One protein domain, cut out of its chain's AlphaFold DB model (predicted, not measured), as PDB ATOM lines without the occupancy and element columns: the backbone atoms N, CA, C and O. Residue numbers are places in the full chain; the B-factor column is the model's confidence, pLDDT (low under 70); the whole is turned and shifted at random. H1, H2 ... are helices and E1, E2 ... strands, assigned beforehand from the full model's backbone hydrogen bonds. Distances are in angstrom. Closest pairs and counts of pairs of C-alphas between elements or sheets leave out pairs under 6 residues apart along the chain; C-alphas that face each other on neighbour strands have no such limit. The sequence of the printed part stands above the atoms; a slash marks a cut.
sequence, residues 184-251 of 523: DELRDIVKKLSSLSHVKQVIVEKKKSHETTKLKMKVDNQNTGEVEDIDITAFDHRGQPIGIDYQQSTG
ATOM      1  N   ASP A 184      37.549 -40.950  39.091       74.81
ATOM      2  CA  ASP A 184      38.332 -41.564  40.165       74.81
ATOM      3  C   ASP A 184      39.264 -40.523  40.806       74.81
ATOM      4  O   ASP A 184      39.318 -40.427  42.033       74.81
ATOM      5  N   GLU A 185      39.855 -39.626  40.011       74.62
ATOM      6  CA  GLU A 185      40.657 -38.501  40.519       74.62
ATOM      7  C   GLU A 185      39.840 -37.560  41.420       74.62
ATOM      8  O   GLU A 185      40.271 -37.176  42.510       74.62
ATOM      9  N   LEU A 186      38.609 -37.231  41.012       77.12
ATOM     10  CA  LEU A 186      37.745 -36.344  41.790       77.12
ATOM     11  C   LEU A 186      37.307 -36.982  43.119       77.12
ATOM     12  O   LEU A 186      37.123 -36.282  44.116       77.12
ATOM     13  N   ARG A 187      37.182 -38.316  43.164       78.12
ATOM     14  CA  ARG A 187      36.910 -39.058  44.405       78.12
ATOM     15  C   ARG A 187      38.089 -39.001  45.365       78.12
ATOM     16  O   ARG A 187      37.867 -38.795  46.558       78.12
ATOM     17  N   ASP A 188      39.310 -39.139  44.863       80.44
ATOM     18  CA  ASP A 188      40.513 -39.065  45.693       80.44
ATOM     19  C   ASP A 188      40.713 -37.667  46.286       80.44
ATOM     20  O   ASP A 188      41.038 -37.546  47.470       80.44
ATOM     21  N   ILE A 189      40.432 -36.606  45.520       80.50
ATOM     22  CA  ILE A 189      40.472 -35.222  46.019       80.50
ATOM     23  C   ILE A 189      39.436 -35.016  47.129       80.50
ATOM     24  O   ILE A 189      39.775 -34.526  48.207       80.50
ATOM     25  N   VAL A 190      38.184 -35.435  46.912       86.69
ATOM     26  CA  VAL A 190      37.123 -35.320  47.930       86.69
ATOM     27  C   VAL A 190      37.485 -36.108  49.189       86.69
ATOM     28  O   VAL A 190      37.276 -35.615  50.298       86.69
ATOM     29  N   LYS A 191      38.075 -37.300  49.041       87.50
ATOM     30  CA  LYS A 191      38.521 -38.125  50.168       87.50
ATOM     31  C   LYS A 191      39.646 -37.455  50.963       87.50
ATOM     32  O   LYS A 191      39.583 -37.451  52.190       87.50
ATOM     33  N   LYS A 192      40.636 -36.858  50.289       86.12
ATOM     34  CA  LYS A 192      41.726 -36.106  50.936       86.12
ATOM     35  C   LYS A 192      41.193 -34.889  51.693       86.12
ATOM     36  O   LYS A 192      41.491 -34.746  52.876       86.12
ATOM     37  N   LEU A 193      40.348 -34.071  51.062       85.38
ATOM     38  CA  LEU A 193      39.755 -32.886  51.697       85.38
ATOM     39  C   LEU A 193      38.875 -33.255  52.897       85.38
ATOM     40  O   LEU A 193      38.960 -32.617  53.939       85.38
ATOM     41  N   SER A 194      38.096 -34.334  52.791       88.75
ATOM     42  CA  SER A 194      37.242 -34.805  53.893       88.75
ATOM     43  C   SER A 194      38.025 -35.421  55.058       88.75
ATOM     44  O   SER A 194      37.444 -35.665  56.109       88.75
ATOM     45  N   SER A 195      39.321 -35.709  54.884       87.88
ATOM     46  CA  SER A 195      40.173 -36.249  55.952       87.88
ATOM     47  C   SER A 195      40.814 -35.168  56.830       87.88
ATOM     48  O   SER A 195      41.407 -35.485  57.861       87.88
ATOM     49  N   LEU A 196      40.695 -33.894  56.441       88.50
ATOM     50  CA  LEU A 196      41.214 -32.764  57.204       88.50
ATOM     51  C   LEU A 196      40.318 -32.491  58.421       88.50
ATOM     52  O   LEU A 196      39.113 -32.297  58.287       88.50
ATOM     53  N   SER A 197      40.912 -32.421  59.614       89.00
ATOM     54  CA  SER A 197      40.188 -32.313  60.895       89.00
ATOM     55  C   SER A 197      39.341 -31.045  61.060       89.00
ATOM     56  O   SER A 197      38.424 -31.026  61.875       89.00
ATOM     57  N   HIS A 198      39.642 -29.992  60.300       88.88
ATOM     58  CA  HIS A 198      38.916 -28.720  60.298       88.88
ATOM     59  C   HIS A 198      37.835 -28.650  59.209       88.88
ATOM     60  O   HIS A 198      37.080 -27.685  59.158       88.88
ATOM     61  N   VAL A 199      37.726 -29.656  58.337       91.06
ATOM     62  CA  VAL A 199      36.747 -29.677  57.247       91.06
ATOM     63  C   VAL A 199      35.494 -30.416  57.699       91.06
ATOM     64  O   VAL A 199      35.499 -31.626  57.901       91.06
ATOM     65  N   LYS A 200      34.384 -29.685  57.829       91.12
ATOM     66  CA  LYS A 200      33.080 -30.248  58.205       91.12
ATOM     67  C   LYS A 200      32.339 -30.864  57.027       91.12
ATOM     68  O   LYS A 200      31.603 -31.831  57.202       91.12
ATOM     69  N   GLN A 201      32.473 -30.275  55.841       90.81
ATOM     70  CA  GLN A 201      31.726 -30.715  54.664       90.81
ATOM     71  C   GLN A 201      32.466 -30.368  53.376       90.81
ATOM     72  O   GLN A 201      32.972 -29.260  53.233       90.81
ATOM     73  N   VAL A 202      32.448 -31.283  52.407       87.44
ATOM     74  CA  VAL A 202      32.858 -31.022  51.022       87.44
ATOM     75  C   VAL A 202      31.635 -31.210  50.125       87.44
ATOM     76  O   VAL A 202      30.979 -32.249  50.167       87.44
ATOM     77  N   ILE A 203      31.298 -30.197  49.331       90.38
ATOM     78  CA  ILE A 203      30.163 -30.178  48.407       90.38
ATOM     79  C   ILE A 203      30.713 -30.148  46.983       90.38
ATOM     80  O   ILE A 203      31.470 -29.252  46.613       90.38
ATOM     81  N   VAL A 204      30.303 -31.122  46.172       87.31
ATOM     82  CA  VAL A 204      30.663 -31.211  44.755       87.31
ATOM     83  C   VAL A 204      29.490 -30.714  43.916       87.31
ATOM     84  O   VAL A 204      28.469 -31.393  43.798       87.31
ATOM     85  N   GLU A 205      29.618 -29.534  43.314       82.12
ATOM     86  CA  GLU A 205      28.612 -28.981  42.409       82.12
ATOM     87  C   GLU A 205      29.012 -29.261  40.956       82.12
ATOM     88  O   GLU A 205      29.913 -28.631  40.400       82.12
ATOM     89  N   LYS A 206      28.311 -30.205  40.317       71.62
ATOM     90  CA  LYS A 206      28.447 -30.463  38.881       71.62
ATOM     91  C   LYS A 206      27.391 -29.676  38.112       71.62
ATOM     92  O   LYS A 206      26.207 -30.017  38.151       71.62
ATOM     93  N   LYS A 207      27.794 -28.631  37.388       57.88
ATOM     94  CA  LYS A 207      26.873 -27.902  36.510       57.88
ATOM     95  C   LYS A 207      26.815 -28.561  35.127       57.88
ATOM     96  O   LYS A 207      27.720 -28.421  34.324       57.88
ATOM     97  N   LYS A 208      25.720 -29.271  34.832       56.91
ATOM     98  CA  LYS A 208      25.439 -29.923  33.528       56.91
ATOM     99  C   LYS A 208      26.579 -30.835  33.015       56.91
ATOM    100  O   LYS A 208      27.616 -31.018  33.637       56.91
ATOM    101  N   SER A 209      26.354 -31.525  31.900       44.50
ATOM    102  CA  SER A 209      27.252 -32.580  31.400       44.50
ATOM    103  C   SER A 209      28.598 -32.083  30.849       44.50
ATOM    104  O   SER A 209      29.426 -32.916  30.495       44.50
ATOM    105  N   HIS A 210      28.823 -30.764  30.771       41.34
ATOM    106  CA  HIS A 210      29.982 -30.164  30.097       41.34
ATOM    107  C   HIS A 210      30.607 -28.953  30.816       41.34
ATOM    108  O   HIS A 210      31.453 -28.299  30.215       41.34
ATOM    109  N   GLU A 211      30.213 -28.618  32.052       51.50
ATOM    110  CA  GLU A 211      30.850 -27.513  32.792       51.50
ATOM    111  C   GLU A 211      31.799 -28.021  33.884       51.50
ATOM    112  O   GLU A 211      31.799 -29.197  34.261       51.50
ATOM    113  N   THR A 212      32.631 -27.099  34.365       53.22
ATOM    114  CA  THR A 212      33.605 -27.292  35.437       53.22
ATOM    115  C   THR A 212      32.941 -27.818  36.711       53.22
ATOM    116  O   THR A 212      31.879 -27.350  37.130       53.22
ATOM    117  N   THR A 213      33.579 -28.800  37.349       71.44
ATOM    118  CA  THR A 213      33.161 -29.269  38.675       71.44
ATOM    119  C   THR A 213      33.665 -28.275  39.712       71.44
ATOM    120  O   THR A 213      34.872 -28.061  39.821       71.44
ATOM    121  N   LYS A 214      32.754 -27.651  40.463       80.44
ATOM    122  CA  LYS A 214      33.112 -26.738  41.554       80.44
ATOM    123  C   LYS A 214      33.120 -27.509  42.872       80.44
ATOM    124  O   LYS A 214      32.155 -28.214  43.173       80.44
ATOM    125  N   LEU A 215      34.192 -27.373  43.651       83.31
ATOM    126  CA  LEU A 215      34.271 -27.901  45.011       83.31
ATOM    127  C   LEU A 215      34.045 -26.750  45.990       83.31
ATOM    128  O   LEU A 215      34.710 -25.720  45.908       83.31
ATOM    129  N   LYS A 216      33.100 -26.921  46.911       88.75
ATOM    130  CA  LYS A 216      32.924 -26.027  48.059       88.75
ATOM    131  C   LYS A 216      33.257 -26.780  49.328       88.75
ATOM    132  O   LYS A 216      32.874 -27.940  49.465       88.75
ATOM    133  N   MET A 217      33.939 -26.133  50.252       92.94
ATOM    134  CA  MET A 217      34.336 -26.727  51.517       92.94
ATOM    135  C   MET A 217      33.818 -25.875  52.665       92.94
ATOM    136  O   MET A 217      33.988 -24.665  52.646       92.94
ATOM    137  N   LYS A 218      33.204 -26.507  53.662       88.88
ATOM    138  CA  LYS A 218      32.856 -25.869  54.930       88.88
ATOM    139  C   LYS A 218      33.930 -26.173  55.948       88.88
ATOM    140  O   LYS A 218      34.124 -27.344  56.285       88.88
ATOM    141  N   VAL A 219      34.598 -25.134  56.423       90.38
ATOM    142  CA  VAL A 219      35.706 -25.232  57.369       90.38
ATOM    143  C   VAL A 219      35.298 -24.635  58.704       90.38
ATOM    144  O   VAL A 219      34.709 -23.562  58.743       90.38
ATOM    145  N   ASP A 220      35.614 -25.331  59.793       86.62
ATOM    146  CA  ASP A 220      35.562 -24.749  61.130       86.62
ATOM    147  C   ASP A 220      36.744 -23.805  61.315       86.62
ATOM    148  O   ASP A 220      37.902 -24.235  61.364       86.62
ATOM    149  N   ASN A 221      36.452 -22.516  61.454       82.94
ATOM    150  CA  ASN A 221      37.451 -21.546  61.850       82.94
ATOM    151  C   ASN A 221      37.720 -21.720  63.351       82.94
ATOM    152  O   ASN A 221      36.909 -21.352  64.200       82.94
ATOM    153  N   GLN A 222      38.873 -22.301  63.690       81.31
ATOM    154  CA  GLN A 222      39.240 -22.604  65.079       81.31
ATOM    155  C   GLN A 222      39.376 -21.354  65.963       81.31
ATOM    156  O   GLN A 222      39.290 -21.469  67.183       81.31
ATOM    157  N   ASN A 223      39.552 -20.172  65.365       77.56
ATOM    158  CA  ASN A 223      39.708 -18.922  66.102       77.56
ATOM    159  C   ASN A 223      38.361 -18.281  66.452       77.56
ATOM    160  O   ASN A 223      38.235 -17.655  67.502       77.56
ATOM    161  N   THR A 224      37.356 -18.427  65.585       85.56
ATOM    162  CA  THR A 224      36.042 -17.783  65.757       85.56
ATOM    163  C   THR A 224      34.946 -18.762  66.179       85.56
ATOM    164  O   THR A 224      33.926 -18.343  66.718       85.56
ATOM    165  N   GLY A 225      35.145 -20.065  65.959       87.12
ATOM    166  CA  GLY A 225      34.113 -21.092  66.112       87.12
ATOM    167  C   GLY A 225      33.031 -21.042  65.027       87.12
ATOM    168  O   GLY A 225      32.045 -21.778  65.121       87.12
ATOM    169  N   GLU A 226      33.186 -20.184  64.015       86.69
ATOM    170  CA  GLU A 226      32.252 -20.054  62.898       86.69
ATOM    171  C   GLU A 226      32.623 -20.996  61.745       86.69
ATOM    172  O   GLU A 226      33.781 -21.373  61.560       86.69
ATOM    173  N   VAL A 227      31.611 -21.388  60.965       83.00
ATOM    174  CA  VAL A 227      31.792 -22.223  59.773       83.00
ATOM    175  C   VAL A 227      31.905 -21.319  58.553       83.00
ATOM    176  O   VAL A 227      30.952 -20.615  58.223       83.00
ATOM    177  N   GLU A 228      33.036 -21.382  57.858       86.06
ATOM    178  CA  GLU A 228      33.300 -20.607  56.645       86.06
ATOM    179  C   GLU A 228      33.136 -21.466  55.386       86.06
ATOM    180  O   GLU A 228      33.572 -22.620  55.341       86.06
ATOM    181  N   ASP A 229      32.510 -20.897  54.351       85.25
ATOM    182  CA  ASP A 229      32.396 -21.502  53.021       85.25
ATOM    183  C   ASP A 229      33.601 -21.086  52.156       85.25
ATOM    184  O   ASP A 229      33.740 -19.922  51.780       85.25
ATOM    185  N   ILE A 230      34.450 -22.048  51.796       84.38
ATOM    186  CA  ILE A 230      35.608 -21.855  50.916       84.38
ATOM    187  C   ILE A 230      35.299 -22.449  49.539       84.38
ATOM    188  O   ILE A 230      35.074 -23.653  49.390       84.38
ATOM    189  N   ASP A 231      35.317 -21.600  48.514       75.69
ATOM    190  CA  ASP A 231      35.201 -22.013  47.116       75.69
ATOM    191  C   ASP A 231      36.579 -22.427  46.575       75.69
ATOM    192  O   ASP A 231      37.452 -21.585  46.366       75.69
ATOM    193  N   ILE A 232      36.769 -23.717  46.287       74.38
ATOM    194  CA  ILE A 232      38.005 -24.235  45.692       74.38
ATOM    195  C   ILE A 232      37.763 -24.465  44.200       74.38
ATOM    196  O   ILE A 232      37.016 -25.356  43.784       74.38
ATOM    197  N   THR A 233      38.424 -23.656  43.373       57.06
ATOM    198  CA  THR A 233      38.503 -23.915  41.931       57.06
ATOM    199  C   THR A 233      39.733 -24.783  41.704       57.06
ATOM    200  O   THR A 233      40.852 -24.292  41.684       57.06
ATOM    201  N   ALA A 234      39.524 -26.095  41.636       49.94
ATOM    202  CA  ALA A 234      40.569 -27.093  41.856       49.94
ATOM    203  C   ALA A 234      41.513 -27.343  40.669       49.94
ATOM    204  O   ALA A 234      42.122 -28.404  40.619       49.94
ATOM    205  N   PHE A 235      41.632 -26.424  39.710       52.38
ATOM    206  CA  PHE A 235      42.444 -26.655  38.518       52.38
ATOM    207  C   PHE A 235      43.147 -25.384  38.057       52.38
ATOM    208  O   PHE A 235      42.536 -24.314  37.992       52.38
ATOM    209  N   ASP A 236      44.423 -25.512  37.703       45.66
ATOM    210  CA  ASP A 236      45.127 -24.495  36.937       45.66
ATOM    211  C   ASP A 236      44.637 -24.458  35.480       45.66
ATOM    212  O   ASP A 236      43.785 -25.231  35.034       45.66
ATOM    213  N   HIS A 237      45.208 -23.543  34.700       40.81
ATOM    214  CA  HIS A 237      44.936 -23.389  33.271       40.81
ATOM    215  C   HIS A 237      45.293 -24.630  32.420       40.81
ATOM    216  O   HIS A 237      45.018 -24.634  31.222       40.81
ATOM    217  N   ARG A 238      45.898 -25.668  33.013       37.78
ATOM    218  CA  ARG A 238      46.289 -26.940  32.387       37.78
ATOM    219  C   ARG A 238      45.458 -28.123  32.891       37.78
ATOM    220  O   ARG A 238      45.703 -29.247  32.457       37.78
ATOM    221  N   GLY A 239      44.476 -27.893  33.765       42.66
ATOM    222  CA  GLY A 239      43.670 -28.962  34.349       42.66
ATOM    223  C   GLY A 239      44.395 -29.747  35.444       42.66
ATOM    224  O   GLY A 239      43.964 -30.854  35.751       42.66
ATOM    225  N   GLN A 240      45.471 -29.213  36.032       46.81
ATOM    226  CA  GLN A 240      46.160 -29.841  37.161       46.81
ATOM    227  C   GLN A 240      45.707 -29.249  38.503       46.81
ATOM    228  O   GLN A 240      45.435 -28.049  38.577       46.81
ATOM    229  N   PRO A 241      45.625 -30.059  39.575       44.25
ATOM    230  CA  PRO A 241      45.253 -29.572  40.895       44.25
ATOM    231  C   PRO A 241      46.298 -28.594  41.442       44.25
ATOM    232  O   PRO A 241      47.465 -28.945  41.584       44.25
ATOM    233  N   ILE A 242      45.865 -27.374  41.771       52.19
ATOM    234  CA  ILE A 242      46.691 -26.387  42.482       52.19
ATOM    235  C   ILE A 242      46.648 -26.720  43.976       52.19
ATOM    236  O   ILE A 242      45.562 -26.837  44.552       52.19
ATOM    237  N   GLY A 243      47.816 -26.874  44.601       50.44
ATOM    238  CA  GLY A 243      47.931 -27.016  46.049       50.44
ATOM    239  C   GLY A 243      47.773 -25.663  46.746       50.44
ATOM    240  O   GLY A 243      48.200 -24.631  46.229       50.44
ATOM    241  N   ILE A 244      47.157 -25.659  47.927       48.69
ATOM    242  CA  ILE A 244      47.152 -24.498  48.824       48.69
ATOM    243  C   ILE A 244      48.037 -24.866  50.009       48.69
ATOM    244  O   ILE A 244      47.716 -25.812  50.731       48.69
ATOM    245  N   ASP A 245      49.133 -24.134  50.186       55.44
ATOM    246  CA  ASP A 245      49.980 -24.212  51.379       55.44
ATOM    247  C   ASP A 245      49.719 -22.996  52.280       55.44
ATOM    248  O   ASP A 245      49.159 -21.994  51.833       55.44
ATOM    249  N   TYR A 246      50.085 -23.070  53.557       61.59
ATOM    250  CA  TYR A 246      49.868 -21.990  54.519       61.59
ATOM    251  C   TYR A 246      51.184 -21.582  55.159       61.59
ATOM    252  O   TYR A 246      51.770 -22.322  55.949       61.59
ATOM    253  N   GLN A 247      51.618 -20.356  54.874       63.66
ATOM    254  CA  GLN A 247      52.745 -19.773  55.584       63.66
ATOM    255  C   GLN A 247      52.241 -19.168  56.891       63.66
ATOM    256  O   GLN A 247      51.461 -18.215  56.888       63.66
ATOM    257  N   GLN A 248      52.686 -19.733  58.011       66.12
ATOM    258  CA  GLN A 248      52.479 -19.133  59.323       66.12
ATOM    259  C   GLN A 248      53.562 -18.087  59.566       66.12
ATOM    260  O   GLN A 248      54.756 -18.374  59.463       66.12
ATOM    261  N   SER A 249      53.144 -16.876  59.906       62.22
ATOM    262  CA  SER A 249      54.032 -15.822  60.373       62.22
ATOM    263  C   SER A 249      53.529 -15.298  61.708       62.22
ATOM    264  O   SER A 249      52.324 -15.189  61.930       62.22
ATOM    265  N   THR A 250      54.450 -15.005  62.618       61.91
ATOM    266  CA  THR A 250      54.105 -14.403  63.903       61.91
ATOM    267  C   THR A 250      54.277 -12.897  63.778       61.91
ATOM    268  O   THR A 250      55.383 -12.409  63.529       61.91
ATOM    269  N   GLY A 251      53.173 -12.171  63.909       70.25
ATOM    270  CA  GLY A 251      53.142 -10.721  63.917       70.25
ATOM    271  C   GLY A 251      53.919 -10.137  65.103       70.25
ATOM    272  O   GLY A 251      54.194 -10.826  66.092       70.25
TER     273      GLY A 251
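AT A GLANCE: This is residues 184 to 251 of the 523 residues of an uncharacterized protein of Bdellovibrionales bacterium RIFOXYC1_FULL_37_79 (UniProt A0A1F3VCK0). A small antiparallel sheet in the order E1, E2, E3 has helix H1 along one face, making two layers, while E4 is set off from both and residues 245 to 251 stick out. The sheet is a meander, each strand the neighbour of the one before. The 68 printed residues, of mixed class, run H1 E1 E2 E3 E4. The whole is loose, with a radius of gyration of the C-alphas of 13.7 A, spanning 44 by 22 by 17 A.

HOW THE PARTS SIT: Inner strand E2, residues 213 to 220, forms hairpins with E1, residues 199 to 206, and E3, residues 227 to 232. N 203 and O 216, and N 230 and O 217, are within hydrogen-bond range at 2.8 A. H1, residues 184 to 194, is on the sheet over E1 and E2, its height 9.7 A; every O i to N i+4 pair is within range. The closest C-alphas of H1 and E1, Ser 194 and Val 202, are 6.5 A apart. E4, residues 243 to 250, is apart from H1, E1, E2 and E3.

IN THESE COORDINATES: E2 measures 23.0 A, E4 22.7 A, E1 20.2 A, E3 15.5 A and H1 15.3 A. C-alpha 184 is at (38.332, -41.564, 40.165), C-alpha 250 at (54.105, -14.403, 63.903).

THE WHOLE: The farthest C-alphas, Ser 209 and Gly 251, are 47.0 A apart. The printed part has no cut and no long link. Residues 207 to 212 and 233 to 250 have pLDDT under 70.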